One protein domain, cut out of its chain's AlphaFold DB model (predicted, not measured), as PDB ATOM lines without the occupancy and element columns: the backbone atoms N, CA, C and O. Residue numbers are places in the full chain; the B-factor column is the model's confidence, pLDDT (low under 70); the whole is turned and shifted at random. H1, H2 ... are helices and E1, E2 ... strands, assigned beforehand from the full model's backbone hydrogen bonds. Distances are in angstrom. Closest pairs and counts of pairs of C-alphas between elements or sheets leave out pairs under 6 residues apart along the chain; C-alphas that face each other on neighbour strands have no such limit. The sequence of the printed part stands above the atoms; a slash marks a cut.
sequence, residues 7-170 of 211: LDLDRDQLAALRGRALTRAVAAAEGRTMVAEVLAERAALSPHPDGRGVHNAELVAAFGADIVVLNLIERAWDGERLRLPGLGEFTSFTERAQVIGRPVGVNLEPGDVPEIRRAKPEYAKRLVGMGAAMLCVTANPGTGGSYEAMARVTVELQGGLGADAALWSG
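What this domain is: This is residues 7 to 170 of the 211 residues of an uncharacterized protein of Streptomyces subrutilus (UniProt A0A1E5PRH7). A five-stranded parallel sheet, curled like part of a barrel, has helices H3, H4, H5 and H6 over one face, making two layers, while H1 and H2 lie near the end where its strands begin. A small hairpin, E4 and E5, sits beside H4. The printed part has 164 residues with six named helices and eight named strands, in the order H1 H2 E1 E2 H3 E3 E4 E5 H4 E6 H5 E7 H6 E8, and its class is mixed. The large sheet runs E1 E3 E6 E7 E8. The whole is compact, with a radius of gyration of the C-alphas of 15.1 A and spans of 43 by 36 by 26 A.

Where its parts are: H1, residues 11 to 16, begins at C-alpha 11 (160.549, 144.087, 157.911), and H2 is residues 19 to 27. E1, residues 35 to 39, is 13.6 A long; E2 is residues 43 to 45, H3 residues 56 to 62. E3 is residues 67 to 71, 13.0 A; E4 residues 82 to 84, E5 88 to 90 and H4 93 to 100. E6, residues 104 to 108, is 13.4 A long. H5 is residues 121 to 129, E7 135 to 137. H6, residues 147 to 161, is 20.7 A long. E8, residues 167 to 169, ends at C-alpha 169 (141.682, 137.017, 173.900).

How they stand to each other: The sheet is strongly twisted. Between neighbour strands, backbone N and O atoms are within hydrogen-bond range: N 36 and O 67 of E1 and E3 at 2.9 A, N 105 and O 68 of E6 and E3 at 2.8 A, N 136 and O 106 of E7 and E6 at 2.8 A, and N 168 and O 135 of E8 and E7 at 2.9 A. E6, H5, E7 and E7, H6, E8 are strand-helix-strand units, parallel neighbour strands joined through a helix, with right-handed crossovers. H6 runs along E7 and E8 at a height over the sheet of 9.0 A. With residues 156 to 161 alone it touches H5 at a steep tilt of 56 degrees, closest C-alphas Pro 121 and Leu 157, 5.1 A. H4 touches H1 at a shallow tilt of 11 degrees, opposite ways, closest C-alphas Ala 15 and Ala 97, 4.9 A. H1 and H2 only graze the sheet. In the hairpin E4 and E5, antiparallel, N 82 and O 90 are 2.8 A apart. E2 pairs with no named strand. In the six helices every O i to N i+4 pair is within hydrogen-bond range.

The domain as a whole: The two farthest C-alphas, of Asp 50 and Glu 148, are 44.5 A apart. The printed part has no cut. The link E6 to H5, residues 109 to 120, is long. Residues 46 to 52 are under pLDDT 70.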
ATOM      1  N   LEU A   7     150.368 142.368 155.558       95.94
ATOM      2  CA  LEU A   7     151.027 141.647 154.464       95.94
ATOM      3  C   LEU A   7     151.750 142.551 153.454       95.94
ATOM      4  O   LEU A   7     152.519 142.050 152.642       95.94
ATOM      5  N   ASP A   8     151.470 143.854 153.470       96.25
ATOM      6  CA  ASP A   8     152.055 144.822 152.534       96.25
ATOM      7  C   ASP A   8     153.240 145.577 153.160       96.25
ATOM      8  O   ASP A   8     153.784 146.493 152.546       96.25
ATOM      9  N   LEU A   9     153.607 145.230 154.398       96.38
ATOM     10  CA  LEU A   9     154.636 145.911 155.172       96.38
ATOM     11  C   LEU A   9     155.995 145.230 155.025       96.38
ATOM     12  O   LEU A   9     156.104 144.002 155.015       96.38
ATOM     13  N   ASP A  10     157.045 146.043 154.974       95.75
ATOM     14  CA  ASP A  10     158.415 145.551 155.060       95.75
ATOM     15  C   ASP A  10     158.789 145.118 156.493       95.75
ATOM     16  O   ASP A  10     158.020 145.231 157.452       95.75
ATOM     17  N   ARG A  11     160.008 144.591 156.641       95.12
ATOM     18  CA  ARG A  11     160.549 144.087 157.911       95.12
ATOM     19  C   ARG A  11     160.494 145.117 159.042       95.12
ATOM     20  O   ARG A  11     160.108 144.768 160.158       95.12
ATOM     21  N   ASP A  12     160.894 146.352 158.770       96.00
ATOM     22  CA  ASP A  12     161.065 147.373 159.802       96.00
ATOM     23  C   ASP A  12     159.709 147.979 160.178       96.00
ATOM     24  O   ASP A  12     159.430 148.220 161.358       96.00
ATOM     25  N   GLN A  13     158.816 148.129 159.195       96.94
ATOM     26  CA  GLN A  13     157.413 148.480 159.401       96.94
ATOM     27  C   GLN A  13     156.690 147.431 160.252       96.94
ATOM     28  O   GLN A  13     155.987 147.793 161.199       96.94
ATOM     29  N   LEU A  14     156.898 146.140 159.972       96.81
ATOM     30  CA  LEU A  14     156.357 145.038 160.771       96.81
ATOM     31  C   LEU A  14     156.886 145.071 162.203       96.81
ATOM     32  O   LEU A  14     156.097 145.064 163.145       96.81
ATOM     33  N   ALA A  15     158.203 145.166 162.387       96.94
ATOM     34  CA  ALA A  15     158.821 145.233 163.710       96.94
ATOM     35  C   ALA A  15     158.352 146.447 164.538       96.94
ATOM     36  O   ALA A  15     158.371 146.411 165.770       96.94
ATOM     37  N   ALA A  16     157.904 147.523 163.882       96.50
ATOM     38  CA  ALA A  16     157.378 148.712 164.542       96.50
ATOM     39  C   ALA A  16     155.896 148.609 164.953       96.50
ATOM     40  O   ALA A  16     155.470 149.373 165.830       96.50
ATOM     41  N   LEU A  17     155.107 147.701 164.360       96.88
ATOM     42  CA  LEU A  17     153.678 147.585 164.654       96.88
ATOM     43  C   LEU A  17     153.421 147.173 166.105       96.88
ATOM     44  O   LEU A  17     153.982 146.214 166.628       96.88
ATOM     45  N   ARG A  18     152.490 147.883 166.745       96.56
ATOM     46  CA  ARG A  18     152.033 147.606 168.109       96.56
ATOM     47  C   ARG A  18     150.647 148.181 168.360       96.56
ATOM     48  O   ARG A  18     150.188 149.071 167.636       96.56
ATOM     49  N   GLY A  19     149.993 147.698 169.407       96.44
ATOM     50  CA  GLY A  19     148.730 148.249 169.876       96.44
ATOM     51  C   GLY A  19     147.647 148.266 168.795       96.44
ATOM     52  O   GLY A  19     147.576 147.399 167.923       96.44
ATOM     53  N   ARG A  20     146.810 149.301 168.797       95.50
ATOM     54  CA  ARG A  20     145.750 149.472 167.793       95.50
ATOM     55  C   ARG A  20     146.247 149.503 166.350       95.50
ATOM     56  O   ARG A  20     145.486 149.119 165.467       95.50
ATOM     57  N   ALA A  21     147.472 149.965 166.093       96.31
ATOM     58  CA  ALA A  21     148.025 149.952 164.741       96.31
ATOM     59  C   ALA A  21     148.205 148.514 164.236       96.31
ATOM     60  O   ALA A  21     147.782 148.216 163.123       96.31
ATOM     61  N   LEU A  22     148.716 147.619 165.091       97.50
ATOM     62  CA  LEU A  22     148.784 146.187 164.797       97.50
ATOM     63  C   LEU A  22     147.384 145.605 164.548       97.50
ATOM     64  O   LEU A  22     147.156 144.992 163.511       97.50
ATOM     65  N   THR A  23     146.422 145.853 165.446       96.69
ATOM     66  CA  THR A  23     145.047 145.338 165.288       96.69
ATOM     67  C   THR A  23     144.394 145.790 163.976       96.69
ATOM     68  O   THR A  23     143.746 144.984 163.314       96.69
ATOM     69  N   ARG A  24     144.574 147.055 163.568       96.94
ATOM     70  CA  ARG A  24     144.045 147.565 162.291       96.94
ATOM     71  C   ARG A  24     144.714 146.915 161.082       96.94
ATOM     72  O   ARG A  24     144.015 146.475 160.177       96.94
ATOM     73  N   ALA A  25     146.042 146.788 161.091       97.62
ATOM     74  CA  ALA A  25     146.776 146.168 159.986       97.62
ATOM     75  C   ALA A  25     146.381 144.696 159.767       97.62
ATOM     76  O   ALA A  25     146.309 144.219 158.634       97.62
ATOM     77  N   VAL A  26     146.082 143.992 160.859       97.50
ATOM     78  CA  VAL A  26     145.593 142.606 160.852       97.50
ATOM     79  C   VAL A  26     144.156 142.533 160.343       97.50
ATOM     80  O   VAL A  26     143.845 141.699 159.497       97.50
ATOM     81  N   ALA A  27     143.280 143.435 160.797       96.69
ATOM     82  CA  ALA A  27     141.907 143.512 160.299       96.69
ATOM     83  C   ALA A  27     141.868 143.774 158.781       96.69
ATOM     84  O   ALA A  27     141.143 143.091 158.059       96.69
ATOM     85  N   ALA A  28     142.714 144.684 158.289       97.19
ATOM     86  CA  ALA A  28     142.860 144.985 156.864       97.19
ATOM     87  C   ALA A  28     143.401 143.798 156.039       97.19
ATOM     88  O   ALA A  28     143.239 143.760 154.821       97.19
ATOM     89  N   ALA A  29     144.019 142.802 156.679       96.50
ATOM     90  CA  ALA A  29     144.491 141.592 156.014       96.50
ATOM     91  C   ALA A  29     143.397 140.528 155.813       96.50
ATOM     92  O   ALA A  29     143.668 139.526 155.152       96.50
ATOM     93  N   GLU A  30     142.170 140.741 156.301       95.19
ATOM     94  CA  GLU A  30     140.996 139.890 156.025       95.19
ATOM     95  C   GLU A  30     141.221 138.406 156.381       95.19
ATOM     96  O   GLU A  30     140.880 137.501 155.624       95.19
ATOM     97  N   GLY A  31     141.845 138.146 157.536       93.88
ATOM     98  CA  GLY A  31     142.034 136.786 158.057       93.88
ATOM     99  C   GLY A  31     143.216 136.010 157.468       93.88
ATOM    100  O   GLY A  31     143.378 134.836 157.780       93.88
ATOM    101  N   ARG A  32     144.059 136.651 156.650       96.75
ATOM    102  CA  ARG A  32     145.276 136.034 156.086       96.75
ATOM    103  C   ARG A  32     146.502 136.117 157.000       96.75
ATOM    104  O   ARG A  32     147.513 135.503 156.689       96.75
ATOM    105  N   THR A  33     146.429 136.879 158.092       97.06
ATOM    106  CA  THR A  33     147.546 137.034 159.032       97.06
ATOM    107  C   THR A  33     147.865 135.722 159.739       97.06
ATOM    108  O   THR A  33     146.992 135.131 160.376       97.06
ATOM    109  N   MET A  34     149.133 135.324 159.708       97.38
ATOM    110  CA  MET A  34     149.648 134.181 160.450       97.38
ATOM    111  C   MET A  34     150.262 134.609 161.785       97.38
ATOM    112  O   MET A  34     151.207 135.394 161.838       97.38
ATOM    113  N   VAL A  35     149.750 134.045 162.878       97.00
ATOM    114  CA  VAL A  35     150.319 134.210 164.221       97.00
ATOM    115  C   VAL A  35     150.978 132.903 164.626       97.00
ATOM    116  O   VAL A  35     150.332 131.856 164.601       97.00
ATOM    117  N   ALA A  36     152.242 132.967 165.031       97.12
ATOM    118  CA  ALA A  36     152.945 131.833 165.607       97.12
ATOM    119  C   ALA A  36     153.209 132.082 167.088       97.12
ATOM    120  O   ALA A  36     153.713 133.135 167.478       97.12
ATOM    121  N   GLU A  37     152.891 131.095 167.915       95.44
ATOM    122  CA  GLU A  37     153.245 131.102 169.327       95.44
ATOM    123  C   GLU A  37     154.436 130.176 169.569       95.44
ATOM    124  O   GLU A  37     154.477 129.057 169.058       95.44
ATOM    125  N   VAL A  38     155.413 130.643 170.345       95.81
ATOM    126  CA  VAL A  38     156.611 129.873 170.693       95.81
ATOM    127  C   VAL A  38     156.887 129.958 172.190       95.81
ATOM    128  O   VAL A  38     156.590 130.963 172.840       95.81
ATOM    129  N   LEU A  39     157.491 128.909 172.748       94.44
ATOM    130  CA  LEU A  39     157.939 128.912 174.141       94.44
ATOM    131  C   LEU A  39     159.164 129.820 174.281       94.44
ATOM    132  O   LEU A  39     160.183 129.577 173.637       94.44
ATOM    133  N   ALA A  40     159.068 130.848 175.123       94.94
ATOM    134  CA  ALA A  40     160.098 131.876 175.270       94.94
ATOM    135  C   ALA A  40     161.451 131.315 175.729       94.94
ATOM    136  O   ALA A  40     162.505 131.795 175.336       94.94
ATOM    137  N   GLU A  41     161.432 130.290 176.571       90.62
ATOM    138  CA  GLU A  41     162.645 129.694 177.132       90.62
ATOM    139  C   GLU A  41     163.267 128.592 176.257       90.62
ATOM    140  O   GLU A  41     164.233 127.955 176.677       90.62
ATOM    141  N   ARG A  42     162.713 128.306 175.068       85.62
ATOM    142  CA  ARG A  42     163.171 127.191 174.225       85.62
ATOM    143  C   ARG A  42     163.637 127.661 172.856       85.62
ATOM    144  O   ARG A  42     162.861 128.200 172.069       85.62
ATOM    145  N   ALA A  43     164.876 127.322 172.518       78.25
ATOM    146  CA  ALA A  43     165.392 127.416 171.158       78.25
ATOM    147  C   ALA A  43     165.226 126.077 170.416       78.25
ATOM    148  O   ALA A  43     165.343 125.009 171.018       78.25
ATOM    149  N   ALA A  44     164.926 126.135 169.115       70.00
ATOM    150  CA  ALA A  44     164.726 124.938 168.289       70.00
ATOM    151  C   ALA A  44     166.049 124.289 167.895       70.00
ATOM    152  O   ALA A  44     166.176 123.069 167.897       70.00
ATOM    153  N   LEU A  45     167.035 125.120 167.558       72.75
ATOM    154  CA  LEU A  45     168.367 124.683 167.168       72.75
ATOM    155  C   LEU A  45     169.348 125.203 168.208       72.75
ATOM    156  O   LEU A  45     170.092 126.142 167.951       72.75
ATOM    157  N   SER A  46     169.320 124.603 169.399       63.78
ATOM    158  CA  SER A  46     170.261 124.897 170.488       63.78
ATOM    159  C   SER A  46     171.148 123.685 170.806       63.78
ATOM    160  O   SER A  46     171.015 123.089 171.872       63.78
ATOM    161  N   PRO A  47     172.036 123.255 169.889       57.25
ATOM    162  CA  PRO A  47     172.962 122.165 170.179       57.25
ATOM    163  C   PRO A  47     174.236 122.622 170.911       57.25
ATOM    164  O   PRO A  47     175.080 121.781 171.205       57.25
ATOM    165  N   HIS A  48     174.428 123.922 171.180       59.19
ATOM    166  CA  HIS A  48     175.722 124.437 171.630       59.19
ATOM    167  C   HIS A  48     175.768 124.711 173.152       59.19
ATOM    168  O   HIS A  48     174.940 125.474 173.654       59.19
ATOM    169  N   PRO A  49     176.740 124.145 173.904       64.88
ATOM    170  CA  PRO A  49     176.861 124.324 175.361       64.88
ATOM    171  C   PRO A  49     177.055 125.773 175.833       64.88
ATOM    172  O   PRO A  49     176.840 126.078 177.000       64.88
ATOM    173  N   ASP A  50     177.470 126.664 174.933       69.50
ATOM    174  CA  ASP A  50     177.677 128.094 175.183       69.50
ATOM    175  C   ASP A  50     176.441 128.952 174.862       69.50
ATOM    176  O   ASP A  50     176.522 130.177 174.829       69.50
ATOM    177  N   GLY A  51     175.286 128.319 174.627       64.00
ATOM    178  CA  GLY A  51     174.010 129.007 174.435       64.00
ATOM    179  C   GLY A  51     173.805 129.598 173.039       64.00
ATOM    180  O   GLY A  51     172.786 130.255 172.813       64.00
ATOM    181  N   ARG A  52     174.726 129.355 172.090       69.44
ATOM    182  CA  ARG A  52     174.524 129.700 170.676       69.44
ATOM    183  C   ARG A  52     173.469 128.793 170.040       69.44
ATOM    184  O   ARG A  52     173.410 127.591 170.304       69.44
ATOM    185  N   GLY A  53     172.645 129.368 169.173       81.06
ATOM    186  CA  GLY A  53     171.592 128.636 168.484       81.06
ATOM    187  C   GLY A  53     170.596 129.550 167.789       81.06
ATOM    188  O   GLY A  53     170.722 130.766 167.865       81.06
ATOM    189  N   VAL A  54     169.601 128.947 167.138       88.38
ATOM    190  CA  VAL A  54     168.477 129.668 166.526       88.38
ATOM    191  C   VAL A  54     167.249 129.513 167.410       88.38
ATOM    192  O   VAL A  54     166.821 128.392 167.727       88.38
ATOM    193  N   HIS A  55     166.675 130.640 167.813       92.31
ATOM    194  CA  HIS A  55     165.467 130.648 168.619       92.31
ATOM    195  C   HIS A  55     164.242 130.302 167.760       92.31
ATOM    196  O   HIS A  55     164.158 130.660 166.586       92.31
ATOM    197  N   ASN A  56     163.232 129.657 168.352       93.94
ATOM    198  CA  ASN A  56     161.995 129.301 167.640       93.94
ATOM    199  C   ASN A  56     161.309 130.509 166.984       93.94
ATOM    200  O   ASN A  56     160.696 130.374 165.932       93.94
ATOM    201  N   ALA A  57     161.443 131.689 167.593       95.50
ATOM    202  CA  ALA A  57     160.903 132.942 167.072       95.50
ATOM    203  C   ALA A  57     161.482 133.330 165.697       95.50
ATOM    204  O   ALA A  57     160.744 133.816 164.846       95.50
ATOM    205  N   GLU A  58     162.778 133.099 165.474       94.50
ATOM    206  CA  GLU A  58     163.429 133.377 164.187       94.50
ATOM    207  C   GLU A  58     162.971 132.381 163.124       94.50
ATOM    208  O   GLU A  58     162.677 132.767 161.994       94.50
ATOM    209  N   LEU A  59     162.839 131.104 163.503       94.25
ATOM    210  CA  LEU A  59     162.339 130.073 162.601       94.25
ATOM    211  C   LEU A  59     160.913 130.384 162.159       94.25
ATOM    212  O   LEU A  59     160.661 130.496 160.967       94.25
ATOM    213  N   VAL A  60     159.968 130.590 163.077       96.56
ATOM    214  CA  VAL A  60     158.577 130.844 162.664       96.56
ATOM    215  C   VAL A  60     158.448 132.119 161.823       96.56
ATOM    216  O   VAL A  60     157.657 132.134 160.884       96.56
ATOM    217  N   ALA A  61     159.263 133.149 162.083       96.50
ATOM    218  CA  ALA A  61     159.316 134.348 161.248       96.50
ATOM    219  C   ALA A  61     159.810 134.039 159.821       96.50
ATOM    220  O   ALA A  61     159.200 134.495 158.853       96.50
ATOM    221  N   ALA A  62     160.858 133.220 159.681       95.31
ATOM    222  CA  ALA A  62     161.372 132.770 158.386       95.31
ATOM    223  C   ALA A  62     160.381 131.869 157.624       95.31
ATOM    224  O   ALA A  62     160.364 131.868 156.396       95.31
ATOM    225  N   PHE A  63     159.529 131.139 158.346       95.69
ATOM    226  CA  PHE A  63     158.504 130.250 157.789       95.69
ATOM    227  C   PHE A  63     157.130 130.926 157.613       95.69
ATOM    228  O   PHE A  63     156.123 130.246 157.425       95.69
ATOM    229  N   GLY A  64     157.082 132.262 157.629       95.75
ATOM    230  CA  GLY A  64     155.905 133.028 157.211       95.75
ATOM    231  C   GLY A  64     154.985 133.502 158.336       95.75
ATOM    232  O   GLY A  64     153.888 133.963 158.047       95.75
ATOM    233  N   ALA A  65     155.395 133.432 159.606       98.06
ATOM    234  CA  ALA A  65     154.651 134.105 160.668       98.06
ATOM    235  C   ALA A  65     154.724 135.633 160.496       98.06
ATOM    236  O   ALA A  65     155.813 136.202 160.377       98.06
ATOM    237  N   ASP A  66     153.571 136.298 160.547       98.19
ATOM    238  CA  ASP A  66     153.454 137.760 160.540       98.19
ATOM    239  C   ASP A  66     153.579 138.345 161.949       98.19
ATOM    240  O   ASP A  66     153.980 139.494 162.111       98.19
ATOM    241  N   ILE A  67     153.221 137.568 162.977       98.31
ATOM    242  CA  ILE A  67     153.269 137.953 164.393       98.31
ATOM    243  C   ILE A  67     153.834 136.785 165.194       98.31
ATOM    244  O   ILE A  67     153.425 135.638 164.999       98.31
ATOM    245  N   VAL A  68     154.725 137.084 166.140       98.31
ATOM    246  CA  VAL A  68     155.250 136.098 167.089       98.31
ATOM    247  C   VAL A  68     154.710 136.390 168.484       98.31
ATOM    248  O   VAL A  68     154.861 137.497 168.993       98.31
ATOM    249  N   VAL A  69     154.108 135.398 169.132       98.19
ATOM    250  CA  VAL A  69     153.675 135.472 170.533       98.19
ATOM    251  C   VAL A  69     154.592 134.604 171.381       98.19
ATOM    252  O   VAL A  69     154.832 133.440 171.067       98.19
ATOM    253  N   LEU A  70     155.114 135.168 172.468       97.56
ATOM    254  CA  LEU A  70     155.890 134.408 173.437       97.56
ATOM    255  C   LEU A  70     155.006 133.850 174.542       97.56
ATOM    256  O   LEU A  70     154.341 134.607 175.246       97.56
ATOM    257  N   ASN A  71     155.064 132.538 174.723       95.88
ATOM    258  CA  ASN A  71     154.388 131.810 175.788       95.88
ATOM    259  C   ASN A  71     155.397 131.309 176.833       95.88
ATOM    260  O   ASN A  71     156.599 131.254 176.564       95.88
ATOM    261  N   LEU A  72     154.913 130.963 178.030       94.81
ATOM    262  CA  LEU A  72     155.715 130.522 179.182       94.81
ATOM    263  C   LEU A  72     156.886 131.472 179.493       94.81
ATOM    264  O   LEU A  72     158.049 131.080 179.599       94.81
ATOM    265  N   ILE A  73     156.572 132.765 179.575       95.50
ATOM    266  CA  ILE A  73     157.552 133.841 179.731       95.50
ATOM    267  C   ILE A  73     158.245 133.851 181.108       95.50
ATOM    268  O   ILE A  73     159.318 134.432 181.239       95.50
ATOM    269  N   GLU A  74     157.702 133.180 182.126       94.56
ATOM    270  CA  GLU A  74     158.163 133.262 183.523       94.56
ATOM    271  C   GLU A  74     159.621 132.843 183.768       94.56
ATOM    272  O   GLU A  74     160.194 133.199 184.792       94.56
ATOM    273  N   ARG A  75     160.227 132.080 182.851       94.56
ATOM    274  CA  ARG A  75     161.644 131.676 182.918       94.56
ATOM    275  C   ARG A  75     162.543 132.485 181.984       94.56
ATOM    276  O   ARG A  75     163.757 132.481 182.149       94.56
ATOM    277  N   ALA A  76     161.947 133.197 181.030       94.50
ATOM    278  CA  ALA A  76     162.647 134.057 180.084       94.50
ATOM    279  C   ALA A  76     162.644 135.534 180.508       94.50
ATOM    280  O   ALA A  76     163.442 136.305 179.990       94.50
ATOM    281  N   TRP A  77     161.766 135.956 181.420       96.38
ATOM    282  CA  TRP A  77     161.629 137.351 181.841       96.38
ATOM    283  C   TRP A  77     161.568 137.475 183.361       96.38
ATOM    284  O   TRP A  77     160.735 136.840 184.003       96.38
ATOM    285  N   ASP A  78     162.419 138.329 183.928       94.12
ATOM    286  CA  ASP A  78     162.508 138.574 185.378       94.12
ATOM    287  C   ASP A  78     161.735 139.824 185.845       94.12
ATOM    288  O   ASP A  78     161.826 140.229 187.003       94.12
ATOM    289  N   GLY A  79     160.967 140.444 184.946       92.25
ATOM    290  CA  GLY A  79     160.307 141.729 185.173       92.25
ATOM    291  C   GLY A  79     161.026 142.902 184.504       92.25
ATOM    292  O   GLY A  79     160.394 143.914 184.216       92.25
ATOM    293  N   GLU A  80     162.312 142.772 184.184       91.75
ATOM    294  CA  GLU A  80     163.124 143.859 183.617       91.75
ATOM    295  C   GLU A  80     163.866 143.443 182.355       91.75
ATOM    296  O   GLU A  80     163.911 144.192 181.380       91.75
ATOM    297  N   ARG A  81     164.427 142.238 182.359       95.12
ATOM    298  CA  ARG A  81     165.275 141.700 181.301       95.12
ATOM    299  C   ARG A  81     164.689 140.421 180.760       95.12
ATOM    300  O   ARG A  81     164.118 139.602 181.476       95.12
ATOM    301  N   LEU A  82     164.853 140.270 179.462       95.38
ATOM    302  CA  LEU A  82     164.245 139.237 178.658       95.38
ATOM    303  C   LEU A  82     165.340 138.426 177.983       95.38
ATOM    304  O   LEU A  82     166.013 138.914 177.081       95.38
ATOM    305  N   ARG A  83     165.522 137.194 178.437       93.69
ATOM    306  CA  ARG A  83     166.571 136.276 178.005       93.69
ATOM    307  C   ARG A  83     165.967 135.228 177.094       93.69
ATOM    308  O   ARG A  83     165.153 134.416 177.528       93.69
ATOM    309  N   LEU A  84     166.368 135.261 175.830       92.38
ATOM    310  CA  LEU A  84     165.996 134.262 174.843       92.38
ATOM    311  C   LEU A  84     167.233 133.458 174.439       92.38
ATOM    312  O   LEU A  84     168.185 134.043 173.916       92.38
ATOM    313  N   PRO A  85     167.240 132.129 174.630       89.06
ATOM    314  CA  PRO A  85     168.345 131.289 174.178       89.06
ATOM    315  C   PRO A  85     168.633 131.486 172.683       89.06
ATOM    316  O   PRO A  85     167.704 131.568 171.881       89.06
ATOM    317  N   GLY A  86     169.910 131.587 172.307       87.62
ATOM    318  CA  GLY A  86     170.344 131.854 170.929       87.62
ATOM    319  C   GLY A  86     170.228 133.314 170.468       87.62
ATOM    320  O   GLY A  86     171.044 133.750 169.664       87.62
ATOM    321  N   LEU A  87     169.287 134.089 171.017       88.75
ATOM    322  CA  LEU A  87     169.053 135.493 170.648       88.75
ATOM    323  C   LEU A  87     169.704 136.505 171.601       88.75
ATOM    324  O   LEU A  87     170.005 137.622 171.188       88.75
ATOM    325  N   GLY A  88     169.921 136.130 172.862       89.44
ATOM    326  CA  GLY A  88     170.565 136.973 173.869       89.44
ATOM    327  C   GLY A  88     169.599 137.589 174.882       89.44
ATOM    328  O   GLY A  88     168.488 137.100 175.105       89.44
ATOM    329  N   GLU A  89     170.065 138.645 175.547       93.19
ATOM    330  CA  GLU A  89     169.323 139.381 176.572       93.19
ATOM    331  C   GLU A  89     168.876 140.746 176.039       93.19
ATOM    332  O   GLU A  89     169.655 141.460 175.412       93.19
ATOM    333  N   PHE A  90     167.630 141.114 176.330       94.12
ATOM    334  CA  PHE A  90     167.009 142.358 175.891       94.12
ATOM    335  C   PHE A  90     166.366 143.086 177.068       94.12
ATOM    336  O   PHE A  90     165.770 142.464 177.949       94.12
ATOM    337  N   THR A  91     166.409 144.414 177.043       93.56
ATOM    338  CA  THR A  91     165.628 145.268 177.957       93.56
ATOM    339  C   THR A  91     164.356 145.802 177.303       93.56
ATOM    340  O   THR A  91     163.505 146.385 177.971       93.56
ATOM    341  N   SER A  92     164.195 145.583 175.994       92.69
ATOM    342  CA  SER A  92     163.025 146.008 175.239       92.69
ATOM    343  C   SER A  92     162.506 144.917 174.307       92.69
ATOM    344  O   SER A  92     163.241 144.274 173.557       92.69
ATOM    345  N   PHE A  93     161.185 144.770 174.277       90.12
ATOM    346  CA  PHE A  93     160.496 143.989 173.256       90.12
ATOM    347  C   PHE A  93     160.591 144.640 171.872       90.12
ATOM    348  O   PHE A  93     160.483 143.932 170.878       90.12
ATOM    349  N   THR A  94     160.829 145.956 171.794       88.69
ATOM    350  CA  THR A  94     161.055 146.657 170.520       88.69
ATOM    351  C   THR A  94     162.393 146.260 169.908       88.69
ATOM    352  O   THR A  94     162.430 145.907 168.735       88.69
ATOM    353  N   GLU A  95     163.475 146.238 170.697       90.12
ATOM    354  CA  GLU A  95     164.783 145.731 170.244       90.12
ATOM    355  C   GLU A  95     164.651 144.303 169.723       90.12
ATOM    356  O   GLU A  95     165.099 143.977 168.626       90.12
ATOM    357  N   ARG A  96     163.939 143.458 170.471       90.69
ATOM    358  CA  ARG A  96     163.705 142.088 170.039       90.69
ATOM    359  C   ARG A  96     162.870 141.992 168.757       90.69
ATOM    360  O   ARG A  96     163.196 141.182 167.892       90.69
ATOM    361  N   ALA A  97     161.804 142.780 168.627       93.62
ATOM    362  CA  ALA A  97     160.994 142.824 167.411       93.62
ATOM    363  C   ALA A  97     161.839 143.220 166.192       93.62
ATOM    364  O   ALA A  97     161.661 142.646 165.121       93.62
ATOM    365  N   GLN A  98     162.809 144.123 166.373       94.50
ATOM    366  CA  GLN A  98     163.772 144.500 165.338       94.50
ATOM    367  C   GLN A  98     164.746 143.376 164.985       94.50
ATOM    368  O   GLN A  98     165.108 143.245 163.821       94.50
ATOM    369  N   VAL A  99     165.157 142.536 165.940       93.62
ATOM    370  CA  VAL A  99     165.990 141.355 165.645       93.62
ATOM    371  C   VAL A  99     165.193 140.308 164.860       93.62
ATOM    372  O   VAL A  99     165.624 139.889 163.788       93.62
ATOM    373  N   ILE A 100     163.994 139.954 165.337       95.44
ATOM    374  CA  ILE A 100     163.124 138.943 164.705       95.44
ATOM    375  C   ILE A 100     162.538 139.447 163.371       95.44
ATOM    376  O   ILE A 100     162.245 138.656 162.478       95.44
ATOM    377  N   GLY A 101     162.357 140.761 163.216       96.88
ATOM    378  CA  GLY A 101     161.698 141.371 162.059       96.88
ATOM    379  C   GLY A 101     160.171 141.239 162.075       96.88
ATOM    380  O   GLY A 101     159.540 141.287 161.017       96.88
ATOM    381  N   ARG A 102     159.570 141.017 163.253       98.19
ATOM    382  CA  ARG A 102     158.123 140.818 163.445       98.19
ATOM    383  C   ARG A 102     157.629 141.501 164.723       98.19
ATOM    384  O   ARG A 102     158.400 141.595 165.678       98.19
ATOM    385  N   PRO A 103     156.351 141.916 164.795       98.25
ATOM    386  CA  PRO A 103     155.715 142.285 166.053       98.25
ATOM    387  C   PRO A 103     155.808 141.124 167.048       98.25
ATOM    388  O   PRO A 103     155.471 139.983 166.714       98.25
ATOM    389  N   VAL A 104     156.232 141.422 168.280       98.38
ATOM    390  CA  VAL A 104     156.372 140.419 169.344       98.38
ATOM    391  C   VAL A 104     155.367 140.672 170.458       98.38
ATOM    392  O   VAL A 104     155.459 141.673 171.172       98.38
ATOM    393  N   GLY A 105     154.418 139.756 170.615       98.19
ATOM    394  CA  GLY A 105     153.447 139.737 171.702       98.19
ATOM    395  C   GLY A 105     153.826 138.793 172.842       98.19
ATOM    396  O   GLY A 105     154.805 138.046 172.761       98.19
ATOM    397  N   VAL A 106     153.028 138.819 173.909       98.06
ATOM    398  CA  VAL A 106     153.200 137.952 175.087       98.06
ATOM    399  C   VAL A 106     151.884 137.305 175.472       98.06
ATOM    400  O   VAL A 106     150.855 137.976 175.526       98.06
ATOM    401  N   ASN A 107     151.937 136.010 175.759       96.88
ATOM    402  CA  ASN A 107     150.838 135.256 176.329       96.88
ATOM    403  C   ASN A 107     150.745 135.506 177.844       96.88
ATOM    404  O   ASN A 107     151.735 135.352 178.563       96.88
ATOM    405  N   LEU A 108     149.561 135.892 178.315       95.50
ATOM    406  CA  LEU A 108     149.205 135.970 179.729       95.50
ATOM    407  C   LEU A 108     147.961 135.121 179.985       95.50
ATOM    408  O   LEU A 108     147.089 135.010 179.121       95.50
ATOM    409  N   GLU A 109     147.834 134.589 181.198       92.69
ATOM    410  CA  GLU A 109     146.746 133.668 181.530       92.69
ATOM    411  C   GLU A 109     145.928 134.095 182.752       92.69
ATOM    412  O   GLU A 109     146.477 134.632 183.721       92.69
ATOM    413  N   PRO A 110     144.605 133.845 182.755       90.44
ATOM    414  CA  PRO A 110     143.824 133.869 183.976       90.44
ATOM    415  C   PRO A 110     144.147 132.639 184.837       90.44
ATOM    416  O   PRO A 110     144.736 131.663 184.381       90.44
ATOM    417  N   GLY A 111     143.667 132.645 186.079       85.50
ATOM    418  CA  GLY A 111     143.777 131.476 186.953       85.50
ATOM    419  C   GLY A 111     145.149 131.347 187.602       85.50
ATOM    420  O   GLY A 111     145.855 132.347 187.747       85.50
ATOM    421  N   ASP A 112     145.468 130.142 188.074       87.19
ATOM    422  CA  ASP A 112     146.632 129.874 188.917       87.19
ATOM    423  C   ASP A 112     147.865 129.458 188.111       87.19
ATOM    424  O   ASP A 112     148.188 128.285 187.950       87.19
ATOM    425  N   VAL A 113     148.535 130.468 187.568       90.19
ATOM    426  CA  VAL A 113     149.801 130.350 186.840       90.19
ATOM    427  C   VAL A 113     150.911 131.079 187.606       90.19
ATOM    428  O   VAL A 113     150.604 131.886 188.499       90.19
ATOM    429  N   PRO A 114     152.198 130.841 187.273       93.50
ATOM    430  CA  PRO A 114     153.300 131.637 187.799       93.50
ATOM    431  C   PRO A 114     152.999 133.133 187.721       93.50
ATOM    432  O   PRO A 114     152.451 133.615 186.730       93.50
ATOM    433  N   GLU A 115     153.348 133.859 188.779       92.75
ATOM    434  CA  GLU A 115     152.854 135.215 189.029       92.75
ATOM    435  C   GLU A 115     153.079 136.168 187.838       92.75
ATOM    436  O   GLU A 115     152.140 136.822 187.395       92.75
ATOM    437  N   ILE A 116     154.272 136.149 187.239       92.94
ATOM    438  CA  ILE A 116     154.645 136.967 186.072       92.94
ATOM    439  C   ILE A 116     153.834 136.641 184.797       92.94
ATOM    440  O   ILE A 116     153.637 137.517 183.955       92.94
ATOM    441  N   ARG A 117     153.348 135.401 184.642       93.94
ATOM    442  CA  ARG A 117     152.505 134.971 183.507       93.94
ATOM    443  C   ARG A 117     151.021 135.272 183.744       93.94
ATOM    444  O   ARG A 117     150.208 135.183 182.823       93.94
ATOM    445  N   ARG A 118     150.637 135.649 184.965       93.88
ATOM    446  CA  ARG A 118     149.243 135.937 185.297       93.88
ATOM    447  C   ARG A 118     148.782 137.223 184.617       93.88
ATOM    448  O   ARG A 118     149.475 138.239 184.631       93.88
ATOM    449  N   ALA A 119     147.568 137.201 184.076       95.00
ATOM    450  CA  ALA A 119     146.898 138.336 183.450       95.00
ATOM    451  C   ALA A 119     146.509 139.416 184.482       95.00
ATOM    452  O   ALA A 119     145.335 139.602 184.794       95.00
ATOM    453  N   LYS A 120     147.512 140.120 185.022       94.56
ATOM    454  CA  LYS A 120     147.383 141.225 185.982       94.56
ATOM    455  C   LYS A 120     147.774 142.562 185.334       94.56
ATOM    456  O   LYS A 120     148.748 142.603 184.575       94.56
ATOM    457  N   PRO A 121     147.086 143.678 185.656       94.88
ATOM    458  CA  PRO A 121     147.387 144.991 185.083       94.88
ATOM    459  C   PRO A 121     148.832 145.450 185.274       94.88
ATOM    460  O   PRO A 121     149.369 146.128 184.405       94.88
ATOM    461  N   GLU A 122     149.463 145.098 186.393       94.69
ATOM    462  CA  GLU A 122     150.857 145.445 186.684       94.69
ATOM    463  C   GLU A 122     151.826 144.864 185.643       94.69
ATOM    464  O   GLU A 122     152.540 145.616 184.976       94.69
ATOM    465  N   TYR A 123     151.801 143.543 185.440       95.12
ATOM    466  CA  TYR A 123     152.674 142.871 184.473       95.12
ATOM    467  C   TYR A 123     152.337 143.262 183.041       95.12
ATOM    468  O   TYR A 123     153.233 143.547 182.252       95.12
ATOM    469  N   ALA A 124     151.048 143.374 182.725       96.44
ATOM    470  CA  ALA A 124     150.600 143.834 181.422       96.44
ATOM    471  C   ALA A 124     151.150 145.232 181.086       96.44
ATOM    472  O   ALA A 124     151.677 145.439 179.992       96.44
ATOM    473  N   LYS A 125     151.076 146.185 182.029       96.00
ATOM    474  CA  LYS A 125     151.641 147.534 181.859       96.00
ATOM    475  C   LYS A 125     153.144 147.482 181.643       96.00
ATOM    476  O   LYS A 125     153.647 148.205 180.788       96.00
ATOM    477  N   ARG A 126     153.855 146.636 182.391       95.81
ATOM    478  CA  ARG A 126     155.310 146.504 182.273       95.81
ATOM    479  C   ARG A 126     155.714 145.948 180.910       95.81
ATOM    480  O   ARG A 126     156.545 146.545 180.240       95.81
ATOM    481  N   LEU A 127     155.054 144.887 180.450       96.50
ATOM    482  CA  LEU A 127     155.286 144.285 179.134       96.50
ATOM    483  C   LEU A 127     155.005 145.265 177.987       96.50
ATOM    484  O   LEU A 127     155.836 145.430 177.094       96.50
ATOM    485  N   VAL A 128     153.861 145.956 178.026       96.69
ATOM    486  CA  VAL A 128     153.521 146.987 177.030       96.69
ATOM    487  C   VAL A 128     154.504 148.158 177.099       96.69
ATOM    488  O   VAL A 128     154.953 148.631 176.058       96.69
ATOM    489  N   GLY A 129     154.898 148.587 178.301       95.25
ATOM    490  CA  GLY A 129     155.892 149.641 178.520       95.25
ATOM    491  C   GLY A 129     157.287 149.282 178.000       95.25
ATOM    492  O   GLY A 129     157.977 150.144 177.468       95.25
ATOM    493  N   MET A 130     157.672 148.004 178.061       95.75
ATOM    494  CA  MET A 130     158.893 147.488 177.433       95.75
ATOM    495  C   MET A 130     158.765 147.335 175.906       95.75
ATOM    496  O   MET A 130     159.747 147.011 175.237       95.75
ATOM    497  N   GLY A 131     157.579 147.568 175.335       96.06
ATOM    498  CA  GLY A 131     157.335 147.588 173.895       96.06
ATOM    499  C   GLY A 131     156.718 146.314 173.320       96.06
ATOM    500  O   GLY A 131     156.874 146.077 172.122       96.06
ATOM    501  N   ALA A 132     156.059 145.474 174.128       97.69
ATOM    502  CA  ALA A 132     155.312 144.333 173.602       97.69
ATOM    503  C   ALA A 132     154.247 144.819 172.606       97.69
ATOM    504  O   ALA A 132     153.475 145.739 172.890       97.69
ATOM    505  N   ALA A 133     154.198 144.198 171.427       98.19
ATOM    506  CA  ALA A 133     153.322 144.627 170.345       98.19
ATOM    507  C   ALA A 133     151.838 144.401 170.678       98.19
ATOM    508  O   ALA A 133     150.977 145.194 170.292       98.19
ATOM    509  N   MET A 134     151.552 143.323 171.405       98.00
ATOM    510  CA  MET A 134     150.229 142.950 171.887       98.00
ATOM    511  C   MET A 134     150.333 142.006 173.089       98.00
ATOM    512  O   MET A 134     151.384 141.410 173.340       98.00
ATOM    513  N   LEU A 135     149.229 141.858 173.814       97.94
ATOM    514  CA  LEU A 135     149.051 140.830 174.830       97.94
ATOM    515  C   LEU A 135     147.994 139.834 174.355       97.94
ATOM    516  O   LEU A 135     146.889 140.221 173.968       97.94
ATOM    517  N   CYS A 136     148.344 138.553 174.396       96.44
ATOM    518  CA  CYS A 136     147.465 137.440 174.087       96.44
ATOM    519  C   CYS A 136     146.948 136.859 175.407       96.44
ATOM    520  O   CYS A 136     147.716 136.269 176.161       96.44
ATOM    521  N   VAL A 137     145.671 137.056 175.724       94.44
ATOM    522  CA  VAL A 137     145.057 136.491 176.931       94.44
ATOM    523  C   VAL A 137     144.423 135.161 176.572       94.44
ATOM    524  O   VAL A 137     143.375 135.118 175.918       94.44
ATOM    525  N   THR A 138     145.064 134.083 176.993       90.38
ATOM    526  CA  THR A 138     144.596 132.721 176.723       90.38
ATOM    527  C   THR A 138     144.662 131.883 177.987       90.38
ATOM    528  O   THR A 138     144.933 132.397 179.061       90.38
ATOM    529  N   ALA A 139     144.347 130.600 177.879       86.25
ATOM    530  CA  ALA A 139     144.694 129.611 178.881       86.25
ATOM    531  C   ALA A 139     145.501 128.544 178.146       86.25
ATOM    532  O   ALA A 139     145.147 128.205 177.018       86.25
ATOM    533  N   ASN A 140     146.571 128.040 178.744       84.00
ATOM    534  CA  ASN A 140     147.293 126.878 178.256       84.00
ATOM    535  C   ASN A 140     146.521 125.585 178.601       84.00
ATOM    536  O   ASN A 140     145.689 125.563 179.518       84.00
ATOM    537  N   PRO A 141     146.759 124.475 177.882       79.94
ATOM    538  CA  PRO A 141     146.153 123.190 178.213       79.94
ATOM    539  C   PRO A 141     146.406 122.798 179.674       79.94
ATOM    540  O   PRO A 141     147.520 122.913 180.180       79.94
ATOM    541  N   GLY A 142     145.359 122.340 180.362       76.06
ATOM    542  CA  GLY A 142     145.448 121.910 181.761       76.06
ATOM    543  C   GLY A 142     145.414 123.022 182.819       76.06
ATOM    544  O   GLY A 142     145.401 122.690 183.998       76.06
ATOM    545  N   THR A 143     145.329 124.312 182.455       76.12
ATOM    546  CA  THR A 143     145.260 125.416 183.445       76.12
ATOM    547  C   THR A 143     143.837 125.777 183.889       76.12
ATOM    548  O   THR A 143     143.641 126.649 184.732       76.12
ATOM    549  N   GLY A 144     142.819 125.092 183.353       71.81
ATOM    550  CA  GLY A 144     141.430 125.220 183.813       71.81
ATOM    551  C   GLY A 144     140.767 126.571 183.517       71.81
ATOM    552  O   GLY A 144     139.780 126.915 184.163       71.81
ATOM    553  N   GLY A 145     141.280 127.349 182.559       77.38
ATOM    554  CA  GLY A 145     140.709 128.653 182.208       77.38
ATOM    555  C   GLY A 145     139.264 128.571 181.689       77.38
ATOM    556  O   GLY A 145     138.972 127.794 180.778       77.38
ATOM    557  N   SER A 146     138.375 129.404 182.242       81.88
ATOM    558  CA  SER A 146     136.982 129.562 181.798       81.88
ATOM    559  C   SER A 146     136.781 130.807 180.937       81.88
ATOM    560  O   SER A 146     137.527 131.784 181.068       81.88
ATOM    561  N   TYR A 147     135.741 130.830 180.091       82.62
ATOM    562  CA  TYR A 147     135.367 132.044 179.347       82.62
ATOM    563  C   TYR A 147     135.075 133.228 180.277       82.62
ATOM    564  O   TYR A 147     135.421 134.364 179.957       82.62
ATOM    565  N   GLU A 148     134.460 132.972 181.434       85.56
ATOM    566  CA  GLU A 148     134.154 134.007 182.423       85.56
ATOM    567  C   GLU A 148     135.429 134.598 183.034       85.56
ATOM    568  O   GLU A 148     135.585 135.820 183.071       85.56
ATOM    569  N   ALA A 149     136.369 133.749 183.465       86.62
ATOM    570  CA  ALA A 149     137.646 134.205 184.004       86.62
ATOM    571  C   ALA A 149     138.423 135.015 182.959       86.62
ATOM    572  O   ALA A 149     138.946 136.082 183.278       86.62
ATOM    573  N   MET A 150     138.427 134.548 181.709       88.62
ATOM    574  CA  MET A 150     139.045 135.229 180.574       88.62
ATOM    575  C   MET A 150     138.430 136.609 180.318       88.62
ATOM    576  O   MET A 150     139.146 137.604 180.200       88.62
ATOM    577  N   ALA A 151     137.097 136.691 180.270       89.75
ATOM    578  CA  ALA A 151     136.378 137.944 180.075       89.75
ATOM    579  C   ALA A 151     136.661 138.928 181.217       89.75
ATOM    580  O   ALA A 151     136.921 140.105 180.964       89.75
ATOM    581  N   ARG A 152     136.682 138.441 182.465       91.81
ATOM    582  CA  ARG A 152     136.988 139.253 183.647       91.81
ATOM    583  C   ARG A 152     138.383 139.866 183.563       91.81
ATOM    584  O   ARG A 152     138.501 141.087 183.657       91.81
ATOM    585  N   VAL A 153     139.420 139.051 183.352       93.00
ATOM    586  CA  VAL A 153     140.797 139.569 183.270       93.00
ATOM    587  C   VAL A 153     140.983 140.458 182.041       93.00
ATOM    588  O   VAL A 153     141.683 141.457 182.116       93.00
ATOM    589  N   THR A 154     140.296 140.179 180.928       93.19
ATOM    590  CA  THR A 154     140.352 141.030 179.730       93.19
ATOM    591  C   THR A 154     139.849 142.444 180.030       93.19
ATOM    592  O   THR A 154     140.511 143.419 179.675       93.19
ATOM    593  N   VAL A 155     138.714 142.573 180.727       92.44
ATOM    594  CA  VAL A 155     138.166 143.877 181.144       92.44
ATOM    595  C   VAL A 155     139.104 144.587 182.124       92.44
ATOM    596  O   VAL A 155     139.338 145.790 181.991       92.44
ATOM    597  N   GLU A 156     139.669 143.854 183.082       94.12
ATOM    598  CA  GLU A 156     140.624 144.392 184.055       94.12
ATOM    599  C   GLU A 156     141.882 144.952 183.367       94.12
ATOM    600  O   GLU A 156     142.288 146.090 183.616       94.12
ATOM    601  N   LEU A 157     142.452 144.187 182.431       95.25
ATOM    602  CA  LEU A 157     143.608 144.599 181.639       95.25
ATOM    603  C   LEU A 157     143.294 145.808 180.752       95.25
ATOM    604  O   LEU A 157     144.086 146.749 180.714       95.25
ATOM    605  N   GLN A 158     142.134 145.837 180.086       91.88
ATOM    606  CA  GLN A 158     141.704 146.996 179.294       91.88
ATOM    607  C   GLN A 158     141.615 148.273 180.139       91.88
ATOM    608  O   GLN A 158     142.075 149.330 179.705       91.88
ATOM    609  N   GLY A 159     141.066 148.178 181.354       91.50
ATOM    610  CA  GLY A 159     140.999 149.305 182.286       91.50
ATOM    611  C   GLY A 159     142.380 149.798 182.729       91.50
ATOM    612  O   GLY A 159     142.577 150.998 182.907       91.50
ATOM    613  N   GLY A 160     143.346 148.886 182.872       90.88
ATOM    614  CA  GLY A 160     144.709 149.208 183.290       90.88
ATOM    615  C   GLY A 160     145.610 149.766 182.186       90.88
ATOM    616  O   GLY A 160     146.431 150.635 182.467       90.88
ATOM    617  N   LEU A 161     145.492 149.270 180.954       92.12
ATOM    618  CA  LEU A 161     146.421 149.571 179.853       92.12
ATOM    619  C   LEU A 161     146.041 150.808 179.035       92.12
ATOM    620  O   LEU A 161     146.881 151.371 178.334       92.12
ATOM    621  N   GLY A 162     144.779 151.228 179.107       84.00
ATOM    622  CA  GLY A 162     144.250 152.279 178.252       84.00
ATOM    623  C   GLY A 162     143.884 151.780 176.853       84.00
ATOM    624  O   GLY A 162     143.970 150.600 176.519       84.00
ATOM    625  N   ALA A 163     143.409 152.709 176.026       83.12
ATOM    626  CA  ALA A 163     142.700 152.381 174.796       83.12
ATOM    627  C   ALA A 163     143.601 151.823 173.679       83.12
ATOM    628  O   ALA A 163     143.098 151.107 172.814       83.12
ATOM    629  N   ASP A 164     144.895 152.150 173.682       89.75
ATOM    630  CA  ASP A 164     145.797 151.870 172.561       89.75
ATOM    631  C   ASP A 164     146.447 150.486 172.593       89.75
ATOM    632  O   ASP A 164     146.909 150.021 171.549       89.75
ATOM    633  N   ALA A 165     146.457 149.801 173.739       93.00
ATOM    634  CA  ALA A 165     147.008 148.454 173.839       93.00
ATOM    635  C   ALA A 165     146.197 147.448 173.004       93.00
ATOM    636  O   ALA A 165     144.966 147.470 172.978       93.00
ATOM    637  N   ALA A 166     146.898 146.535 172.329       95.69
ATOM    638  CA  ALA A 166     146.279 145.409 171.646       95.69
ATOM    639  C   ALA A 166     146.161 144.256 172.634       95.69
ATOM    640  O   ALA A 166     147.168 143.698 173.064       95.69
ATOM    641  N   LEU A 167     144.924 143.921 172.982       96.06
ATOM    642  CA  LEU A 167     144.591 142.795 173.838       96.06
ATOM    643  C   LEU A 167     143.744 141.824 173.025       96.06
ATOM    644  O   LEU A 167     142.604 142.144 172.684       96.06
ATOM    645  N   TRP A 168     144.309 140.680 172.661       94.81
ATOM    646  CA  TRP A 168     143.583 139.646 171.927       94.81
ATOM    647  C   TRP A 168     143.315 138.501 172.880       94.81
ATOM    648  O   TRP A 168     144.223 138.063 173.577       94.81
ATOM    649  N   SER A 169     142.072 138.041 172.943       91.25
ATOM    650  CA  SER A 169     141.682 137.017 173.900       91.25
ATOM    651  C   SER A 169     140.906 135.897 173.233       91.25
ATOM    652  O   SER A 169     140.071 136.136 172.360       91.25
ATOM    653  N   GLY A 170     141.197 134.670 173.648       83.75
ATOM    654  CA  GLY A 170     140.605 133.467 173.090       83.75
ATOM    655  C   GLY A 170     141.032 132.220 173.854       83.75
ATOM    656  O   GLY A 170     141.844 132.279 174.774       83.75
TER     657      GLY A 170